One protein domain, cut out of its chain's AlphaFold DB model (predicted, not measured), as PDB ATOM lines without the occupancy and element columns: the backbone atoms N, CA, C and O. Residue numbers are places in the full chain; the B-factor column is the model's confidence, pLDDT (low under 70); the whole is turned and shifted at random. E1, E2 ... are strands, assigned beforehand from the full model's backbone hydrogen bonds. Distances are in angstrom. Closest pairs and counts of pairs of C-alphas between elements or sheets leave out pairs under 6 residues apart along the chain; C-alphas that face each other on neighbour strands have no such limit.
ATOM      1  N   LEU A  69     135.104  38.582 125.379       85.94
ATOM      2  CA  LEU A  69     133.739  38.559 124.862       85.94
ATOM      3  C   LEU A  69     132.754  38.583 126.028       85.94
ATOM      4  O   LEU A  69     132.672  37.614 126.781       85.94
ATOM      5  N   GLY A  70     132.005  39.672 126.186       84.62
ATOM      6  CA  GLY A  70     131.001  39.783 127.240       84.62
ATOM      7  C   GLY A  70     130.836  41.195 127.783       84.62
ATOM      8  O   GLY A  70     131.283  42.169 127.186       84.62
ATOM      9  N   ASN A  71     130.186  41.286 128.940       91.44
ATOM     10  CA  ASN A  71     130.034  42.522 129.703       91.44
ATOM     11  C   ASN A  71     130.835  42.416 131.005       91.44
ATOM     12  O   ASN A  71     130.973  41.324 131.561       91.44
ATOM     13  N   VAL A  72     131.310  43.549 131.511       90.94
ATOM     14  CA  VAL A  72     131.892  43.675 132.850       90.94
ATOM     15  C   VAL A  72     131.100  44.739 133.587       90.94
ATOM     16  O   VAL A  72     131.117  45.896 133.187       90.94
ATOM     17  N   ASP A  73     130.425  44.353 134.663       94.62
ATOM     18  CA  ASP A  73     129.709  45.285 135.529       94.62
ATOM     19  C   ASP A  73     130.321  45.240 136.928       94.62
ATOM     20  O   ASP A  73     130.415  44.177 137.545       94.62
ATOM     21  N   ALA A  74     130.766  46.394 137.416       91.50
ATOM     22  CA  ALA A  74     131.293  46.559 138.760       91.50
ATOM     23  C   ALA A  74     130.457  47.600 139.496       91.50
ATOM     24  O   ALA A  74     130.449  48.770 139.123       91.50
ATOM     25  N   GLN A  75     129.787  47.185 140.571       94.19
ATOM     26  CA  GLN A  75     128.956  48.072 141.379       94.19
ATOM     27  C   GLN A  75     129.454  48.108 142.824       94.19
ATOM     28  O   GLN A  75     129.618  47.072 143.464       94.19
ATOM     29  N   SER A  76     129.664  49.311 143.352       90.69
ATOM     30  CA  SER A  76     129.959  49.557 144.761       90.69
ATOM     31  C   SER A  76     128.936  50.539 145.302       90.69
ATOM     32  O   SER A  76     128.766  51.629 144.765       90.69
ATOM     33  N   THR A  77     128.220  50.149 146.351       92.69
ATOM     34  CA  THR A  77     127.282  51.037 147.035       92.69
ATOM     35  C   THR A  77     127.603  51.055 148.516       92.69
ATOM     36  O   THR A  77     127.588  50.009 149.160       92.69
ATOM     37  N   VAL A  78     127.875  52.241 149.055       87.88
ATOM     38  CA  VAL A  78     128.048  52.448 150.493       87.88
ATOM     39  C   VAL A  78     126.969  53.399 150.971       87.88
ATOM     40  O   VAL A  78     126.737  54.437 150.359       87.88
ATOM     41  N   SER A  79     126.276  53.036 152.044       90.88
ATOM     42  CA  SER A  79     125.254  53.914 152.594       90.88
ATOM     43  C   SER A  79     125.028  53.727 154.075       90.88
ATOM     44  O   SER A  79     125.467  52.721 154.633       90.88
ATOM     45  N   ASN A  80     124.293  54.665 154.673       89.38
ATOM     46  CA  ASN A  80     123.821  54.582 156.052       89.38
ATOM     47  C   ASN A  80     124.971  54.494 157.064       89.38
ATOM     48  O   ASN A  80     124.930  53.702 158.008       89.38
ATOM     49  N   ILE A  81     126.009  55.304 156.851       79.38
ATOM     50  CA  ILE A  81     127.143  55.397 157.770       79.38
ATOM     51  C   ILE A  81     126.913  56.595 158.677       79.38
ATOM     52  O   ILE A  81     126.922  57.731 158.213       79.38
ATOM     53  N   TYR A  82     126.730  56.337 159.968       82.75
ATOM     54  CA  TYR A  82     126.467  57.375 160.957       82.75
ATOM     55  C   TYR A  82     127.536  57.352 162.036       82.75
ATOM     56  O   TYR A  82     127.587  56.435 162.850       82.75
ATOM     57  N   ASN A  83     128.384  58.375 162.045       75.88
ATOM     58  CA  ASN A  83     129.358  58.580 163.102       75.88
ATOM     59  C   ASN A  83     128.805  59.585 164.123       75.88
ATOM     60  O   ASN A  83     129.050  60.791 164.075       75.88
ATOM     61  N   THR A  84     127.964  59.098 165.028       69.12
ATOM     62  CA  THR A  84     127.432  59.930 166.106       69.12
ATOM     63  C   THR A  84     128.522  60.132 167.149       69.12
ATOM     64  O   THR A  84     128.892  59.192 167.848       69.12
ATOM     65  N   GLN A  85     129.034  61.358 167.248       61.91
ATOM     66  CA  GLN A  85     129.855  61.759 168.382       61.91
ATOM     67  C   GLN A  85     128.963  61.648 169.618       61.91
ATOM     68  O   GLN A  85     127.933  62.320 169.682       61.91
ATOM     69  N   ASP A  86     129.300  60.755 170.547       57.28
ATOM     70  CA  ASP A  86     128.557  60.623 171.795       57.28
ATOM     71  C   ASP A  86     128.750  61.938 172.563       57.28
ATOM     72  O   ASP A  86     129.806  62.194 173.142       57.28
ATOM     73  N   TYR A 110     139.669  61.412 171.472       44.97
ATOM     74  CA  TYR A 110     138.669  62.439 171.182       44.97
ATOM     75  C   TYR A 110     138.929  62.890 169.741       44.97
ATOM     76  O   TYR A 110     139.956  63.503 169.464       44.97
ATOM     77  N   ALA A 111     138.012  62.591 168.819       47.69
ATOM     78  CA  ALA A 111     138.141  62.908 167.396       47.69
ATOM     79  C   ALA A 111     137.360  64.176 166.966       47.69
ATOM     80  O   ALA A 111     136.518  64.079 166.074       47.69
ATOM     81  N   PRO A 112     137.558  65.382 167.551       52.81
ATOM     82  CA  PRO A 112     136.985  66.589 166.968       52.81
ATOM     83  C   PRO A 112     137.760  67.053 165.721       52.81
ATOM     84  O   PRO A 112     137.222  67.844 164.954       52.81
ATOM     85  N   THR A 113     138.987  66.567 165.477       54.09
ATOM     86  CA  THR A 113     139.875  67.110 164.432       54.09
ATOM     87  C   THR A 113     139.881  66.348 163.103       54.09
ATOM     88  O   THR A 113     140.137  66.975 162.078       54.09
ATOM     89  N   GLU A 114     139.573  65.044 163.069       60.34
ATOM     90  CA  GLU A 114     139.606  64.235 161.835       60.34
ATOM     91  C   GLU A 114     138.350  63.370 161.672       60.34
ATOM     92  O   GLU A 114     137.880  62.730 162.612       60.34
ATOM     93  N   LEU A 115     137.796  63.360 160.455       70.88
ATOM     94  CA  LEU A 115     136.637  62.541 160.104       70.88
ATOM     95  C   LEU A 115     137.095  61.156 159.623       70.88
ATOM     96  O   LEU A 115     138.015  61.086 158.805       70.88
ATOM     97  N   PRO A 116     136.430  60.059 160.037       75.94
ATOM     98  CA  PRO A 116     136.670  58.749 159.437       75.94
ATOM     99  C   PRO A 116     136.344  58.784 157.941       75.94
ATOM    100  O   PRO A 116     135.445  59.510 157.529       75.94
ATOM    101  N   ILE A 117     137.049  57.994 157.130       80.50
ATOM    102  CA  ILE A 117     136.908  58.002 155.665       80.50
ATOM    103  C   ILE A 117     136.128  56.774 155.190       80.50
ATOM    104  O   ILE A 117     136.524  55.634 155.428       80.50
ATOM    105  N   VAL A 118     135.054  57.016 154.447       83.00
ATOM    106  CA  VAL A 118     134.238  56.049 153.717       83.00
ATOM    107  C   VAL A 118     134.727  55.984 152.274       83.00
ATOM    108  O   VAL A 118     134.568  56.936 151.515       83.00
ATOM    109  N   ARG A 119     135.300  54.845 151.874       85.12
ATOM    110  CA  ARG A 119     135.756  54.605 150.498       85.12
ATOM    111  C   ARG A 119     134.812  53.663 149.751       85.12
ATOM    112  O   ARG A 119     134.560  52.552 150.208       85.12
ATOM    113  N   SER A 120     134.323  54.091 148.589       87.94
ATOM    114  CA  SER A 120     133.578  53.260 147.636       87.94
ATOM    115  C   SER A 120     134.309  53.256 146.304       87.94
ATOM    116  O   SER A 120     134.490  54.302 145.694       87.94
ATOM    117  N   ILE A 121     134.738  52.078 145.859       89.81
ATOM    118  CA  ILE A 121     135.521  51.917 144.633       89.81
ATOM    119  C   ILE A 121     134.849  50.851 143.775       89.81
ATOM    120  O   ILE A 121     134.599  49.742 144.248       89.81
ATOM    121  N   ALA A 122     134.558  51.188 142.524       89.06
ATOM    122  CA  ALA A 122     134.060  50.262 141.517       89.06
ATOM    123  C   ALA A 122     135.019  50.241 140.325       89.06
ATOM    124  O   ALA A 122     135.266  51.278 139.718       89.06
ATOM    125  N   THR A 123     135.546  49.068 139.970       92.56
ATOM    126  CA  THR A 123     136.496  48.936 138.859       92.56
ATOM    127  C   THR A 123     136.068  47.812 137.923       92.56
ATOM    128  O   THR A 123     136.013  46.657 138.337       92.56
ATOM    129  N   ALA A 124     135.786  48.152 136.666       89.00
ATOM    130  CA  ALA A 124     135.440  47.228 135.591       89.00
ATOM    131  C   ALA A 124     136.522  47.269 134.508       89.00
ATOM    132  O   ALA A 124     136.843  48.330 133.977       89.00
ATOM    133  N   VAL A 125     137.102  46.119 134.178       91.00
ATOM    134  CA  VAL A 125     138.209  46.021 133.218       91.00
ATOM    135  C   VAL A 125     137.941  44.867 132.265       91.00
ATOM    136  O   VAL A 125     137.754  43.743 132.721       91.00
ATOM    137  N   GLY A 126     137.924  45.148 130.962       88.25
ATOM    138  CA  GLY A 126     137.844  44.127 129.916       88.25
ATOM    139  C   GLY A 126     139.182  43.409 129.757       88.25
ATOM    140  O   GLY A 126     139.348  42.275 130.195       88.25
ATOM    141  N   ASN A 127     140.160  44.109 129.186       86.06
ATOM    142  CA  ASN A 127     141.528  43.647 128.992       86.06
ATOM    143  C   ASN A 127     142.514  44.609 129.654       86.06
ATOM    144  O   ASN A 127     142.434  45.829 129.490       86.06
ATOM    145  N   ASN A 128     143.477  44.046 130.376       87.62
ATOM    146  CA  ASN A 128     144.578  44.791 130.963       87.62
ATOM    147  C   ASN A 128     145.864  43.975 130.881       87.62
ATOM    148  O   ASN A 128     145.903  42.809 131.280       87.62
ATOM    149  N   GLN A 129     146.916  44.617 130.396       86.12
ATOM    150  CA  GLN A 129     148.237  44.041 130.250       86.12
ATOM    151  C   GLN A 129     149.286  45.034 130.714       86.12
ATOM    152  O   GLN A 129     149.278  46.197 130.320       86.12
ATOM    153  N   SER A 130     150.201  44.547 131.542       89.25
ATOM    154  CA  SER A 130     151.373  45.286 131.981       89.25
ATOM    155  C   SER A 130     152.600  44.431 131.717       89.25
ATOM    156  O   SER A 130     152.634  43.269 132.121       89.25
ATOM    157  N   ILE A 131     153.587  45.000 131.038       85.19
ATOM    158  CA  ILE A 131     154.897  44.403 130.806       85.19
ATOM    159  C   ILE A 131     155.915  45.339 131.436       85.19
ATOM    160  O   ILE A 131     155.967  46.509 131.073       85.19
ATOM    161  N   THR A 132     156.719  44.816 132.354       86.00
ATOM    162  CA  THR A 132     157.891  45.516 132.879       86.00
ATOM    163  C   THR A 132     159.112  44.679 132.553       86.00
ATOM    164  O   THR A 132     159.103  43.470 132.790       86.00
ATOM    165  N   SER A 133     160.138  45.294 131.977       82.69
ATOM    166  CA  SER A 133     161.386  44.614 131.638       82.69
ATOM    167  C   SER A 133     162.570  45.544 131.848       82.69
ATOM    168  O   SER A 133     162.406  46.757 131.761       82.69
ATOM    169  N   ASP A 134     163.731  44.962 132.122       79.56
ATOM    170  CA  ASP A 134     165.041  45.609 132.218       79.56
ATOM    171  C   ASP A 134     165.948  45.330 131.004       79.56
ATOM    172  O   ASP A 134     167.092  45.786 130.937       79.56
ATOM    173  N   VAL A 135     165.419  44.593 130.024       78.81
ATOM    174  CA  VAL A 135     166.085  44.184 128.784       78.81
ATOM    175  C   VAL A 135     165.211  44.525 127.571       78.81
ATOM    176  O   VAL A 135     164.017  44.778 127.733       78.81
ATOM    177  N   PRO A 136     165.755  44.539 126.336       83.38
ATOM    178  CA  PRO A 136     164.956  44.759 125.136       83.38
ATOM    179  C   PRO A 136     163.678  43.917 125.072       83.38
ATOM    180  O   PRO A 136     163.708  42.714 125.342       83.38
ATOM    181  N   VAL A 137     162.582  44.551 124.648       83.56
ATOM    182  CA  VAL A 137     161.261  43.927 124.511       83.56
ATOM    183  C   VAL A 137     160.815  43.959 123.058       83.56
ATOM    184  O   VAL A 137     160.709  45.022 122.445       83.56
ATOM    185  N   TYR A 138     160.471  42.791 122.536       83.94
ATOM    186  CA  TYR A 138     159.793  42.623 121.262       83.94
ATOM    187  C   TYR A 138     158.382  42.142 121.547       83.94
ATOM    188  O   TYR A 138     158.190  41.111 122.188       83.94
ATOM    189  N   LEU A 139     157.397  42.917 121.116       83.50
ATOM    190  CA  LEU A 139     156.001  42.681 121.437       83.50
ATOM    191  C   LEU A 139     155.190  42.510 120.157       83.50
ATOM    192  O   LEU A 139     155.153  43.407 119.322       83.50
ATOM    193  N   HIS A 140     154.504  41.384 120.037       84.25
ATOM    194  CA  HIS A 140     153.426  41.176 119.085       84.25
ATOM    195  C   HIS A 140     152.141  40.934 119.883       84.25
ATOM    196  O   HIS A 140     151.928  39.845 120.410       84.25
ATOM    197  N   ASP A 141     151.311  41.967 120.042       86.19
ATOM    198  CA  ASP A 141     150.175  41.943 120.970       86.19
ATOM    199  C   ASP A 141     148.843  42.270 120.294       86.19
ATOM    200  O   ASP A 141     148.731  43.194 119.486       86.19
ATOM    201  N   GLY A 142     147.814  41.515 120.656       85.88
ATOM    202  CA  GLY A 142     146.444  41.723 120.219       85.88
ATOM    203  C   GLY A 142     145.500  41.827 121.411       85.88
ATOM    204  O   GLY A 142     145.437  40.894 122.208       85.88
ATOM    205  N   GLN A 143     144.711  42.900 121.520       90.62
ATOM    206  CA  GLN A 143     143.658  43.019 122.538       90.62
ATOM    207  C   GLN A 143     142.301  43.349 121.914       90.62
ATOM    208  O   GLN A 143     142.129  44.367 121.242       90.62
ATOM    209  N   PHE A 144     141.314  42.493 122.166       90.25
ATOM    210  CA  PHE A 144     139.991  42.564 121.553       90.25
ATOM    211  C   PHE A 144     138.918  42.562 122.632       90.25
ATOM    212  O   PHE A 144     138.887  41.664 123.468       90.25
ATOM    213  N   VAL A 145     138.016  43.539 122.597       91.75
ATOM    214  CA  VAL A 145     136.819  43.593 123.445       91.75
ATOM    215  C   VAL A 145     135.596  43.662 122.550       91.75
ATOM    216  O   VAL A 145     135.475  44.565 121.723       91.75
ATOM    217  N   ALA A 146     134.673  42.728 122.730       91.12
ATOM    218  CA  ALA A 146     133.349  42.762 122.122       91.12
ATOM    219  C   ALA A 146     132.361  41.958 122.972       91.12
ATOM    220  O   ALA A 146     132.697  41.473 124.046       91.12
ATOM    221  N   ASN A 147     131.134  41.797 122.497       88.00
ATOM    222  CA  ASN A 147     130.183  40.838 123.037       88.00
ATOM    223  C   ASN A 147     129.522  40.071 121.883       88.00
ATOM    224  O   ASN A 147     129.584  40.477 120.722       88.00
ATOM    225  N   ALA A 199     130.092  45.170 123.779       92.00
ATOM    226  CA  ALA A 199     130.300  44.890 125.195       92.00
ATOM    227  C   ALA A 199     129.810  46.057 126.046       92.00
ATOM    228  O   ALA A 199     129.848  47.203 125.605       92.00
ATOM    229  N   ASP A 200     129.378  45.777 127.264       95.00
ATOM    230  CA  ASP A 200     129.091  46.794 128.267       95.00
ATOM    231  C   ASP A 200     130.116  46.676 129.392       95.00
ATOM    232  O   ASP A 200     130.133  45.682 130.117       95.00
ATOM    233  N   ILE A 201     131.025  47.646 129.475       95.50
ATOM    234  CA  ILE A 201     132.039  47.746 130.526       95.50
ATOM    235  C   ILE A 201     131.642  48.930 131.396       95.50
ATOM    236  O   ILE A 201     131.901  50.090 131.059       95.50
ATOM    237  N   HIS A 202     130.971  48.615 132.497       97.56
ATOM    238  CA  HIS A 202     130.319  49.572 133.368       97.56
ATOM    239  C   HIS A 202     130.897  49.521 134.783       97.56
ATOM    240  O   HIS A 202     130.975  48.464 135.405       97.56
ATOM    241  N   ALA A 203     131.292  50.682 135.304       94.94
ATOM    242  CA  ALA A 203     131.671  50.853 136.699       94.94
ATOM    243  C   ALA A 203     130.739  51.868 137.370       94.94
ATOM    244  O   ALA A 203     130.646  53.014 136.934       94.94
ATOM    245  N   TYR A 204     130.086  51.466 138.455       97.19
ATOM    246  CA  TYR A 204     129.144  52.289 139.203       97.19
ATOM    247  C   TYR A 204     129.528  52.337 140.683       97.19
ATOM    248  O   TYR A 204     129.443  51.336 141.391       97.19
ATOM    249  N   SER A 205     129.931  53.505 141.174       94.88
ATOM    250  CA  SER A 205     130.128  53.768 142.600       94.88
ATOM    251  C   SER A 205     129.058  54.735 143.090       94.88
ATOM    252  O   SER A 205     128.838  55.784 142.487       94.88
ATOM    253  N   ASN A 206     128.378  54.385 144.177       96.06
ATOM    254  CA  ASN A 206     127.332  55.204 144.770       96.06
ATOM    255  C   ASN A 206     127.504  55.278 146.284       96.06
ATOM    256  O   ASN A 206     127.497  54.257 146.968       96.06
ATOM    257  N   VAL A 207     127.628  56.488 146.814       93.31
ATOM    258  CA  VAL A 207     127.723  56.740 148.247       93.31
ATOM    259  C   VAL A 207     126.601  57.666 148.668       93.31
ATOM    260  O   VAL A 207     126.430  58.735 148.083       93.31
ATOM    261  N   TYR A 208     125.827  57.260 149.669       94.12
ATOM    262  CA  TYR A 208     124.718  58.070 150.157       94.12
ATOM    263  C   TYR A 208     124.437  57.910 151.646       94.12
ATOM    264  O   TYR A 208     124.848  56.929 152.246       94.12
ATOM    265  N   ASP A 209     123.725  58.860 152.243       91.12
ATOM    266  CA  ASP A 209     123.338  58.851 153.660       91.12
ATOM    267  C   ASP A 209     124.540  58.634 154.594       91.12
ATOM    268  O   ASP A 209     124.661  57.620 155.289       91.12
ATOM    269  N   ILE A 210     125.464  59.596 154.565       87.25
ATOM    270  CA  ILE A 210     126.679  59.610 155.375       87.25
ATOM    271  C   ILE A 210     126.601  60.765 156.370       87.25
ATOM    272  O   ILE A 210     126.467  61.921 155.979       87.25
ATOM    273  N   LEU A 211     126.727  60.465 157.658       86.69
ATOM    274  CA  LEU A 211     126.832  61.443 158.733       86.69
ATOM    275  C   LEU A 211     128.212  61.336 159.379       86.69
ATOM    276  O   LEU A 211     128.603  60.262 159.840       86.69
ATOM    277  N   ASN A 212     128.905  62.469 159.481       81.75
ATOM    278  CA  ASN A 212     130.146  62.636 160.232       81.75
ATOM    279  C   ASN A 212     131.287  61.726 159.761       81.75
ATOM    280  O   ASN A 212     132.105  61.252 160.554       81.75
ATOM    281  N   ALA A 213     131.367  61.521 158.448       81.00
ATOM    282  CA  ALA A 213     132.469  60.828 157.805       81.00
ATOM    283  C   ALA A 213     132.832  61.506 156.483       81.00
ATOM    284  O   ALA A 213     131.976  62.017 155.763       81.00
ATOM    285  N   SER A 214     134.122  61.475 156.186       84.75
ATOM    286  CA  SER A 214     134.709  61.746 154.889       84.75
ATOM    287  C   SER A 214     134.322  60.666 153.884       84.75
ATOM    288  O   SER A 214     134.092  59.526 154.259       84.75
ATOM    289  N   VAL A 215     134.200  61.020 152.610       88.12
ATOM    290  CA  VAL A 215     133.781  60.147 151.519       88.12
ATOM    291  C   VAL A 215     134.766  60.267 150.373       88.12
ATOM    292  O   VAL A 215     135.087  61.355 149.902       88.12
ATOM    293  N   GLU A 216     135.170  59.125 149.850       89.81
ATOM    294  CA  GLU A 216     135.872  59.013 148.587       89.81
ATOM    295  C   GLU A 216     135.196  57.931 147.749       89.81
ATOM    296  O   GLU A 216     135.230  56.743 148.063       89.81
ATOM    297  N   SER A 217     134.541  58.367 146.681       90.44
ATOM    298  CA  SER A 217     133.901  57.520 145.691       90.44
ATOM    299  C   SER A 217     134.711  57.558 144.403       90.44
ATOM    300  O   SER A 217     135.028  58.633 143.887       90.44
ATOM    301  N   SER A 218     135.041  56.387 143.865       93.75
ATOM    302  CA  SER A 218     135.677  56.263 142.561       93.75
ATOM    303  C   SER A 218     135.080  55.131 141.734       93.75
ATOM    304  O   SER A 218     134.755  54.054 142.233       93.75
ATOM    305  N   ALA A 219     134.910  55.388 140.442       92.25
ATOM    306  CA  ALA A 219     134.468  54.417 139.458       92.25
ATOM    307  C   ALA A 219     135.422  54.434 138.262       92.25
ATOM    308  O   ALA A 219     135.648  55.488 137.672       92.25
ATOM    309  N   THR A 220     135.961  53.278 137.886       94.56
ATOM    310  CA  THR A 220     136.914  53.150 136.779       94.56
ATOM    311  C   THR A 220     136.485  52.030 135.841       94.56
ATOM    312  O   THR A 220     136.393  50.879 136.250       94.56
ATOM    313  N   ALA A 221     136.247  52.356 134.576       93.25
ATOM    314  CA  ALA A 221     135.901  51.416 133.518       93.25
ATOM    315  C   ALA A 221     136.961  51.460 132.412       93.25
ATOM    316  O   ALA A 221     137.291  52.537 131.915       93.25
ATOM    317  N   VAL A 222     137.505  50.309 132.020       93.75
ATOM    318  CA  VAL A 222     138.596  50.214 131.039       93.75
ATOM    319  C   VAL A 222     138.320  49.083 130.055       93.75
ATOM    320  O   VAL A 222     138.173  47.939 130.475       93.75
ATOM    321  N   ALA A 223     138.265  49.377 128.752       91.19
ATOM    322  CA  ALA A 223     138.113  48.334 127.735       91.19
ATOM    323  C   ALA A 223     139.422  47.602 127.469       91.19
ATOM    324  O   ALA A 223     139.538  46.444 127.849       91.19
ATOM    325  N   ASN A 224     140.395  48.258 126.840       88.88
ATOM    326  CA  ASN A 224     141.713  47.687 126.585       88.88
ATOM    327  C   ASN A 224     142.773  48.606 127.179       88.88
ATOM    328  O   ASN A 224     142.844  49.778 126.816       88.88
ATOM    329  N   ASN A 225     143.616  48.075 128.057       89.50
ATOM    330  CA  ASN A 225     144.783  48.783 128.556       89.50
ATOM    331  C   ASN A 225     146.042  47.940 128.369       89.50
ATOM    332  O   ASN A 225     146.110  46.794 128.816       89.50
ATOM    333  N   LEU A 226     147.043  48.535 127.733       90.56
ATOM    334  CA  LEU A 226     148.381  47.984 127.601       90.56
ATOM    335  C   LEU A 226     149.384  49.000 128.146       90.56
ATOM    336  O   LEU A 226     149.416  50.146 127.708       90.56
ATOM    337  N   SER A 227     150.213  48.568 129.088       91.25
ATOM    338  CA  SER A 227     151.353  49.327 129.586       91.25
ATOM    339  C   SER A 227     152.624  48.518 129.389       91.25
ATOM    340  O   SER A 227     152.706  47.376 129.832       91.25
ATOM    341  N   VAL A 228     153.622  49.110 128.746       88.25
ATOM    342  CA  VAL A 228     154.970  48.557 128.632       88.25
ATOM    343  C   VAL A 228     155.916  49.546 129.291       88.25
ATOM    344  O   VAL A 228     156.010  50.688 128.851       88.25
ATOM    345  N   ASN A 229     156.591  49.121 130.353       87.31
ATOM    346  CA  ASN A 229     157.631  49.892 131.010       87.31
ATOM    347  C   ASN A 229     158.969  49.178 130.817       87.31
ATOM    348  O   ASN A 229     159.193  48.104 131.372       87.31
ATOM    349  N   LEU A 230     159.838  49.758 129.997       84.75
ATOM    350  CA  LEU A 230     161.221  49.323 129.879       84.75
ATOM    351  C   LEU A 230     162.054  50.176 130.833       84.75
ATOM    352  O   LEU A 230     162.390  51.324 130.534       84.75
ATOM    353  N   GLU A 231     162.289  49.598 132.003       75.44
ATOM    354  CA  GLU A 231     162.995  50.190 133.129       75.44
ATOM    355  C   GLU A 231     164.488  49.915 133.013       75.44
ATOM    356  O   GLU A 231     164.899  48.850 132.577       75.44
ATOM    357  N   SER A 232     165.341  50.850 133.422       65.56
ATOM    358  CA  SER A 232     166.758  50.527 133.537       65.56
ATOM    359  C   SER A 232     167.529  51.369 134.522       65.56
ATOM    360  O   SER A 232     167.307  52.573 134.651       65.56
ATOM    361  N   ASP A 233     168.532  50.712 135.096       59.28
ATOM    362  CA  ASP A 233     169.572  51.290 135.934       59.28
ATOM    363  C   ASP A 233     170.634  52.073 135.138       59.28
ATOM    364  O   ASP A 233     171.378  52.863 135.722       59.28
ATOM    365  N   VAL A 234     170.719  51.888 133.810       58.34
ATOM    366  CA  VAL A 234     171.697  52.560 132.937       58.34
ATOM    367  C   VAL A 234     171.003  53.472 131.917       58.34
ATOM    368  O   VAL A 234     170.417  53.034 130.927       58.34
ATOM    369  N   ASP A 235     171.110  54.784 132.138       54.88
ATOM    370  CA  ASP A 235     170.604  55.865 131.269       54.88
ATOM    371  C   ASP A 235     171.527  56.176 130.079       54.88
ATOM    372  O   ASP A 235     171.313  57.142 129.347       54.88
ATOM    373  N   ASN A 247     170.848  50.084 126.551       62.22
ATOM    374  CA  ASN A 247     170.500  48.953 125.689       62.22
ATOM    375  C   ASN A 247     168.974  48.788 125.574       62.22
ATOM    376  O   ASN A 247     168.494  47.683 125.350       62.22
ATOM    377  N   HIS A 248     168.205  49.874 125.727       71.62
ATOM    378  CA  HIS A 248     166.740  49.812 125.832       71.62
ATOM    379  C   HIS A 248     166.088  49.955 124.475       71.62
ATOM    380  O   HIS A 248     166.036  51.040 123.899       71.62
ATOM    381  N   ILE A 249     165.584  48.840 123.964       77.00
ATOM    382  CA  ILE A 249     164.883  48.783 122.690       77.00
ATOM    383  C   ILE A 249     163.528  48.139 122.952       77.00
ATOM    384  O   ILE A 249     163.464  47.000 123.404       77.00
ATOM    385  N   VAL A 250     162.452  48.867 122.655       83.88
ATOM    386  CA  VAL A 250     161.118  48.278 122.520       83.88
ATOM    387  C   VAL A 250     160.743  48.305 121.049       83.88
ATOM    388  O   VAL A 250     160.762  49.366 120.422       83.88
ATOM    389  N   ILE A 251     160.390  47.148 120.504       84.75
ATOM    390  CA  ILE A 251     159.823  47.013 119.164       84.75
ATOM    391  C   ILE A 251     158.481  46.324 119.329       84.75
ATOM    392  O   ILE A 251     158.418  45.195 119.798       84.75
ATOM    393  N   ALA A 252     157.404  47.023 118.990       82.81
ATOM    394  CA  ALA A 252     156.055  46.545 119.246       82.81
ATOM    395  C   ALA A 252     155.176  46.652 117.998       82.81
ATOM    396  O   ALA A 252     155.093  47.718 117.386       82.81
ATOM    397  N   ASP A 253     154.492  45.559 117.669       83.38
ATOM    398  CA  ASP A 253     153.306  45.525 116.822       83.38
ATOM    399  C   ASP A 253     152.100  45.233 117.723       83.38
ATOM    400  O   ASP A 253     152.028  44.189 118.373       83.38
ATOM    401  N   ILE A 254     151.191  46.202 117.828       87.88
ATOM    402  CA  ILE A 254     150.058  46.170 118.749       87.88
ATOM    403  C   ILE A 254     148.781  46.419 117.958       87.88
ATOM    404  O   ILE A 254     148.607  47.477 117.350       87.88
ATOM    405  N   THR A 255     147.840  45.486 118.050       87.19
ATOM    406  CA  THR A 255     146.493  45.636 117.502       87.19
ATOM    407  C   THR A 255     145.472  45.677 118.634       87.19
ATOM    408  O   THR A 255     145.292  44.699 119.354       87.19
ATOM    409  N   GLN A 256     144.757  46.795 118.783       90.88
ATOM    410  CA  GLN A 256     143.650  46.905 119.738       90.88
ATOM    411  C   GLN A 256     142.317  47.153 119.030       90.88
ATOM    412  O   GLN A 256     142.173  48.098 118.253       90.88
ATOM    413  N   PHE A 257     141.308  46.356 119.371       90.56
ATOM    414  CA  PHE A 257     139.931  46.520 118.920       90.56
ATOM    415  C   PHE A 257     138.981  46.557 120.120       90.56
ATOM    416  O   PHE A 257     139.023  45.689 120.991       90.56
ATOM    417  N   ALA A 258     138.081  47.537 120.147       91.75
ATOM    418  CA  ALA A 258     136.976  47.563 121.097       91.75
ATOM    419  C   ALA A 258     135.672  47.895 120.376       91.75
ATOM    420  O   ALA A 258     135.478  49.009 119.892       91.75
ATOM    421  N   TYR A 259     134.754  46.934 120.363       93.81
ATOM    422  CA  TYR A 259     133.340  47.180 120.135       93.81
ATOM    423  C   TYR A 259     132.629  47.099 121.482       93.81
ATOM    424  O   TYR A 259     132.136  46.049 121.889       93.81
ATOM    425  N   ALA A 260     132.656  48.210 122.216       92.88
ATOM    426  CA  ALA A 260     132.192  48.285 123.593       92.88
ATOM    427  C   ALA A 260     131.626  49.668 123.931       92.88
ATOM    428  O   ALA A 260     132.136  50.688 123.470       92.88
ATOM    429  N   ASN A 261     130.619  49.689 124.793       95.06
ATOM    430  CA  ASN A 261     130.238  50.840 125.589       95.06
ATOM    431  C   ASN A 261     131.075  50.803 126.870       95.06
ATOM    432  O   ASN A 261     130.980  49.853 127.642       95.06
ATOM    433  N   VAL A 262     131.900  51.824 127.090       95.12
ATOM    434  CA  VAL A 262     132.680  51.962 128.326       95.12
ATOM    435  C   VAL A 262     132.122  53.137 129.103       95.12
ATOM    436  O   VAL A 262     132.076  54.254 128.586       95.12
ATOM    437  N   SER A 263     131.680  52.895 130.331       97.12
ATOM    438  CA  SER A 263     131.089  53.942 131.155       97.12
ATOM    439  C   SER A 263     131.451  53.782 132.623       97.12
ATOM    440  O   SER A 263     131.443  52.689 133.178       97.12
ATOM    441  N   ALA A 264     131.758  54.906 133.258       96.25
ATOM    442  CA  ALA A 264     131.994  54.984 134.686       96.25
ATOM    443  C   ALA A 264     131.089  56.060 135.278       96.25
ATOM    444  O   ALA A 264     130.942  57.143 134.708       96.25
ATOM    445  N   VAL A 265     130.484  55.761 136.420       96.75
ATOM    446  CA  VAL A 265     129.603  56.661 137.153       96.75
ATOM    447  C   VAL A 265     129.996  56.608 138.620       96.75
ATOM    448  O   VAL A 265     129.981  55.549 139.235       96.75
ATOM    449  N   SER A 266     130.331  57.762 139.183       96.06
ATOM    450  CA  SER A 266     130.503  57.951 140.619       96.06
ATOM    451  C   SER A 266     129.439  58.941 141.079       96.06
ATOM    452  O   SER A 266     129.282  60.008 140.487       96.06
ATOM    453  N   ASN A 267     128.659  58.553 142.082       95.88
ATOM    454  CA  ASN A 267     127.605  59.363 142.670       95.88
ATOM    455  C   ASN A 267     127.843  59.460 144.174       95.88
ATOM    456  O   ASN A 267     127.981  58.443 144.847       95.88
ATOM    457  N   VAL A 268     127.886  60.684 144.692       94.38
ATOM    458  CA  VAL A 268     127.895  60.937 146.131       94.38
ATOM    459  C   VAL A 268     126.771  61.902 146.461       94.38
ATOM    460  O   VAL A 268     126.693  62.990 145.887       94.38
ATOM    461  N   ASN A 269     125.901  61.526 147.390       93.44
ATOM    462  CA  ASN A 269     124.818  62.382 147.862       93.44
ATOM    463  C   ASN A 269     124.595  62.212 149.373       93.44
ATOM    464  O   ASN A 269     125.141  61.310 149.990       93.44
ATOM    465  N   TRP A 270     123.863  63.144 149.993       89.38
ATOM    466  CA  TRP A 270     123.520  63.102 151.426       89.38
ATOM    467  C   TRP A 270     124.711  62.849 152.370       89.38
ATOM    468  O   TRP A 270     124.650  61.987 153.240       89.38
ATOM    469  N   VAL A 271     125.792  63.619 152.200       87.75
ATOM    470  CA  VAL A 271     126.927  63.645 153.137       87.75
ATOM    471  C   VAL A 271     126.796  64.866 154.037       87.75
ATOM    472  O   VAL A 271     126.801  66.002 153.560       87.75
ATOM    473  N   VAL A 272     126.659  64.631 155.336       85.44
ATOM    474  CA  VAL A 272     126.484  65.653 156.367       85.44
ATOM    475  C   VAL A 272     127.631  65.536 157.361       85.44
ATOM    476  O   VAL A 272     127.914  64.452 157.852       85.44
ATOM    477  N   ALA A 273     128.279  66.650 157.683       80.12
ATOM    478  CA  ALA A 273     129.168  66.753 158.834       80.12
ATOM    479  C   ALA A 273     128.544  67.754 159.812       80.12
ATOM    480  O   ALA A 273     128.367  68.923 159.470       80.12
ATOM    481  N   ASP A 274     128.179  67.282 160.999       75.69
ATOM    482  CA  ASP A 274     127.508  68.026 162.058       75.69
ATOM    483  C   ASP A 274     128.277  67.894 163.381       75.69
ATOM    484  O   ASP A 274     128.782  66.826 163.726       75.69
ATOM    485  N   ASN A 275     128.371  68.998 164.119       67.88
ATOM    486  CA  ASN A 275     129.118  69.127 165.373       67.88
ATOM    487  C   ASN A 275     130.638  68.821 165.308       67.88
ATOM    488  O   ASN A 275     131.256  68.493 166.317       67.88
ATOM    489  N   TYR A 276     131.279  68.982 164.147       65.12
ATOM    490  CA  TYR A 276     132.741  68.885 164.022       65.12
ATOM    491  C   TYR A 276     133.413  70.261 164.116       65.12
ATOM    492  O   TYR A 276     133.105  71.168 163.342       65.12
ATOM    493  N   THR A 277     134.369  70.418 165.037       56.16
ATOM    494  CA  THR A 277     135.163  71.648 165.212       56.16
ATOM    495  C   THR A 277     136.628  71.389 164.889       56.16
ATOM    496  O   THR A 277     137.243  70.549 165.530       56.16
ATOM    497  N   GLY A 278     137.227  72.148 163.970       52.59
ATOM    498  CA  GLY A 278     138.635  71.946 163.595       52.59
ATOM    499  C   GLY A 278     138.843  71.069 162.361       52.59
ATOM    500  O   GLY A 278     139.967  70.639 162.124       52.59
ATOM    501  N   LEU A 279     137.800  70.864 161.538       58.50
ATOM    502  CA  LEU A 279     138.000  70.446 160.149       58.50
ATOM    503  C   LEU A 279     139.030  71.389 159.521       58.50
ATOM    504  O   LEU A 279     138.874  72.612 159.598       58.50
ATOM    505  N   ARG A 280     140.097  70.811 158.959       56.00
ATOM    506  CA  ARG A 280     141.208  71.530 158.326       56.00
ATOM    507  C   ARG A 280     140.690  72.732 157.533       56.00
ATOM    508  O   ARG A 280     139.789  72.598 156.703       56.00
ATOM    509  N   THR A 281     141.298  73.900 157.737       49.34
ATOM    510  CA  THR A 281     141.032  75.081 156.915       49.34
ATOM    511  C   THR A 281     141.319  74.723 155.454       49.34
ATOM    512  O   THR A 281     142.456  74.411 155.100       49.34
ATOM    513  N   ILE A 282     140.293  74.745 154.597       51.75
ATOM    514  CA  ILE A 282     140.411  74.440 153.153       51.75
ATOM    515  C   ILE A 282     141.386  75.419 152.453       51.75
ATOM    516  O   ILE A 282     141.923  75.125 151.389       51.75
ATOM    517  N   THR A 283     141.709  76.534 153.110       43.34
ATOM    518  CA  THR A 283     142.725  77.518 152.718       43.34
ATOM    519  C   THR A 283     143.466  78.016 153.956       43.34
ATOM    520  O   THR A 283     142.821  78.347 154.952       43.34
ATOM    521  N   SER A 284     144.801  78.104 153.910       43.66
ATOM    522  CA  SER A 284     145.552  78.778 154.977       43.66
ATOM    523  C   SER A 284     145.163  80.270 155.015       43.66
ATOM    524  O   SER A 284     144.982  80.874 153.953       43.66
ATOM    525  N   PRO A 285     145.024  80.893 156.202       45.31
ATOM    526  CA  PRO A 285     144.713  82.323 156.329       45.31
ATOM    527  C   PRO A 285     145.754  83.256 155.688       45.31
ATOM    528  O   PRO A 285     145.450  84.412 155.405       45.31
ATOM    529  N   ASP A 286     146.956  82.743 155.416       58.41
ATOM    530  CA  ASP A 286     148.123  83.554 155.072       58.41
ATOM    531  C   ASP A 286     148.511  83.465 153.585       58.41
ATOM    532  O   ASP A 286     149.516  84.039 153.172       58.41
ATOM    533  N   GLY A 287     147.766  82.717 152.757       48.16
ATOM    534  CA  GLY A 287     148.074  82.537 151.327       48.16
ATOM    535  C   GLY A 287     149.393  81.801 151.042       48.16
ATOM    536  O   GLY A 287     149.741  81.577 149.884       48.16
ATOM    537  N   VAL A 288     150.120  81.396 152.083       54.66
ATOM    538  CA  VAL A 288     151.301  80.543 151.989       54.66
ATOM    539  C   VAL A 288     150.820  79.101 152.012       54.66
ATOM    540  O   VAL A 288     150.124  78.686 152.945       54.66
ATOM    541  N   ALA A 289     151.162  78.350 150.967       45.53
ATOM    542  CA  ALA A 289     150.930  76.919 150.906       45.53
ATOM    543  C   ALA A 289     151.576  76.270 152.138       45.53
ATOM    544  O   ALA A 289     152.800  76.193 152.234       45.53
ATOM    545  N   ALA A 290     150.753  75.823 153.092       49.03
ATOM    546  CA  ALA A 290     151.203  74.817 154.037       49.03
ATOM    547  C   ALA A 290     151.728  73.656 153.189       49.03
ATOM    548  O   ALA A 290     151.064  73.251 152.230       49.03
ATOM    549  N   THR A 291     152.939  73.191 153.486       50.94
ATOM    550  CA  THR A 291     153.504  71.984 152.880       50.94
ATOM    551  C   THR A 291     152.408  70.917 152.813       50.94
ATOM    552  O   THR A 291     151.775  70.667 153.842       50.94
ATOM    553  N   VAL A 299     134.409  64.763 150.733       82.38
ATOM    554  CA  VAL A 299     133.713  64.139 149.598       82.38
ATOM    555  C   VAL A 299     134.598  64.258 148.360       82.38
ATOM    556  O   VAL A 299     134.947  65.363 147.951       82.38
ATOM    557  N   SER A 300     134.939  63.131 147.745       88.50
ATOM    558  CA  SER A 300     135.471  63.036 146.386       88.50
ATOM    559  C   SER A 300     134.640  62.050 145.594       88.50
ATOM    560  O   SER A 300     134.143  61.065 146.136       88.50
ATOM    561  N   SER A 301     134.468  62.355 144.317       92.69
ATOM    562  CA  SER A 301     133.687  61.568 143.378       92.69
ATOM    563  C   SER A 301     134.409  61.614 142.040       92.69
ATOM    564  O   SER A 301     134.472  62.661 141.396       92.69
ATOM    565  N   ILE A 302     135.027  60.496 141.663       93.75
ATOM    566  CA  ILE A 302     135.850  60.372 140.458       93.75
ATOM    567  C   ILE A 302     135.254  59.284 139.574       93.75
ATOM    568  O   ILE A 302     135.003  58.173 140.030       93.75
ATOM    569  N   ALA A 303     135.054  59.584 138.297       93.31
ATOM    570  CA  ALA A 303     134.632  58.605 137.307       93.31
ATOM    571  C   ALA A 303     135.580  58.644 136.105       93.31
ATOM    572  O   ALA A 303     135.756  59.695 135.488       93.31
ATOM    573  N   THR A 304     136.159  57.497 135.764       94.81
ATOM    574  CA  THR A 304     137.138  57.348 134.685       94.81
ATOM    575  C   THR A 304     136.683  56.248 133.738       94.81
ATOM    576  O   THR A 304     136.562  55.099 134.143       94.81
ATOM    577  N   ALA A 305     136.450  56.582 132.470       93.56
ATOM    578  CA  ALA A 305     136.145  55.611 131.422       93.56
ATOM    579  C   ALA A 305     137.210  55.692 130.324       93.56
ATOM    580  O   ALA A 305     137.432  56.759 129.752       93.56
ATOM    581  N   VAL A 306     137.864  54.570 130.035       92.50
ATOM    582  CA  VAL A 306     138.953  54.469 129.061       92.50
ATOM    583  C   VAL A 306     138.613  53.391 128.041       92.50
ATOM    584  O   VAL A 306     138.331  52.252 128.401       92.50
ATOM    585  N   GLY A 307     138.631  53.755 126.760       90.06
ATOM    586  CA  GLY A 307     138.463  52.806 125.662       90.06
ATOM    587  C   GLY A 307     139.719  51.957 125.470       90.06
ATOM    588  O   GLY A 307     140.089  51.165 126.332       90.06
ATOM    589  N   ASN A 308     140.377  52.144 124.332       88.69
ATOM    590  CA  ASN A 308     141.683  51.559 124.060       88.69
ATOM    591  C   ASN A 308     142.776  52.515 124.535       88.69
ATOM    592  O   ASN A 308     142.789  53.676 124.129       88.69
ATOM    593  N   ASN A 309     143.674  52.030 125.385       91.44
ATOM    594  CA  ASN A 309     144.824  52.771 125.872       91.44
ATOM    595  C   ASN A 309     146.094  51.932 125.733       91.44
ATOM    596  O   ASN A 309     146.122  50.753 126.096       91.44
ATOM    597  N   VAL A 310     147.146  52.571 125.224       91.75
ATOM    598  CA  VAL A 310     148.496  52.016 125.138       91.75
ATOM    599  C   VAL A 310     149.458  53.046 125.701       91.75
ATOM    600  O   VAL A 310     149.472  54.193 125.257       91.75
ATOM    601  N   SER A 311     150.281  52.624 126.653       90.94
ATOM    602  CA  SER A 311     151.408  53.389 127.166       90.94
ATOM    603  C   SER A 311     152.677  52.575 126.978       90.94
ATOM    604  O   SER A 311     152.751  51.434 127.428       90.94
ATOM    605  N   ILE A 312     153.673  53.152 126.312       88.62
ATOM    606  CA  ILE A 312     155.013  52.578 126.222       88.62
ATOM    607  C   ILE A 312     155.966  53.618 126.783       88.62
ATOM    608  O   ILE A 312     156.110  54.704 126.221       88.62
ATOM    609  N   ASN A 313     156.590  53.278 127.899       87.50
ATOM    610  CA  ASN A 313     157.621  54.082 128.514       87.50
ATOM    611  C   ASN A 313     158.961  53.362 128.366       87.50
ATOM    612  O   ASN A 313     159.085  52.180 128.682       87.50
ATOM    613  N   VAL A 314     159.944  54.083 127.836       82.81
ATOM    614  CA  VAL A 314     161.315  53.613 127.661       82.81
ATOM    615  C   VAL A 314     162.213  54.659 128.285       82.81
ATOM    616  O   VAL A 314     162.336  55.770 127.763       82.81
ATOM    617  N   GLY A 315     162.822  54.329 129.417       70.75
ATOM    618  CA  GLY A 315     163.632  55.298 130.130       70.75
ATOM    619  C   GLY A 315     164.146  54.795 131.466       70.75
ATOM    620  O   GLY A 315     163.758  53.745 131.970       70.75
ATOM    621  N   LYS A 316     165.049  55.582 132.048       64.44
ATOM    622  CA  LYS A 316     165.562  55.326 133.388       64.44
ATOM    623  C   LYS A 316     164.442  55.446 134.416       64.44
ATOM    624  O   LYS A 316     163.699  56.428 134.404       64.44
ATOM    625  N   VAL A 317     164.382  54.481 135.329       59.25
ATOM    626  CA  VAL A 317     163.578  54.614 136.545       59.25
ATOM    627  C   VAL A 317     164.233  55.694 137.383       59.25
ATOM    628  O   VAL A 317     165.404  55.574 137.745       59.25
TER     629      VAL A 317
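AT A GLANCE: This is residues 69 to 86, 110 to 147, 199 to 235, 247 to 291 and 299 to 317 of the 321 residues of an uncharacterized protein of Alphaproteobacteria bacterium (UniProt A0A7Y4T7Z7). The chain is wound in stacked, flattened turns folded into an L: the bent strands E2, E5 and E8 make the inner layer, with E1, E4 and E7 over one arm and E3 and E6 over the other. Residues 281 to 291 stick out. The printed part has 157 residues with eight named strands, E1 to E8 in chain order, and no named helix, in the all-strand class; the sheets E1 E4 E7, E2 E5 E8 and E3 E6 are parallel. The whole is loose, with a radius of gyration of the C-alphas of 21.5 A and spans of 61 by 44 by 25 A.

HOW THE PARTS SIT: E1, residues 72 to 82, E4, residues 199 to 211, and E7, residues 260 to 268, form one parallel sheet in which E4 is the inner strand and the neighbour of both E1 and E7; N 74 and O 202, and N 203 and O 263, are within hydrogen-bond range at 2.9 A. E2, residues 117 to 133, E5, residues 214 to 232, and E8, residues 299 to 316, form a twisted sheet, with N 120 and O 216 at 2.9 A and N 217 and O 300 at 2.8 A. They bend by 93 degrees at residue 126, 96 at 223 and 96 at 308. E3, residues 137 to 147, neighbours E6, residues 250 to 258, with N 139 and O 251 at 2.8 A. In this stack of sheets, face to face in turn, the closest C-alphas of E7 and E8 are Ala 264 and Ala 303, 5.2 A; of E3 and E5, Gln 143 and Asn 224, 6.5 A. E6 runs on into E7 at 82 degrees.

IN THESE COORDINATES: E1 begins at C-alpha 72 (131.892, 43.675, 132.850); E8 ends at C-alpha 316 (165.562, 55.326, 133.388). E5 measures 40.1 A, E4 37.6 A, E2 and E8 36.8 A.

THE WHOLE: Gaps across the cuts are 10.3 A (86 to 110), 4.6 A (147 to 199), 8.9 A (235 to 247) and 21.5 A (291 to 299). Residues 275 to 291 are among those under pLDDT 70.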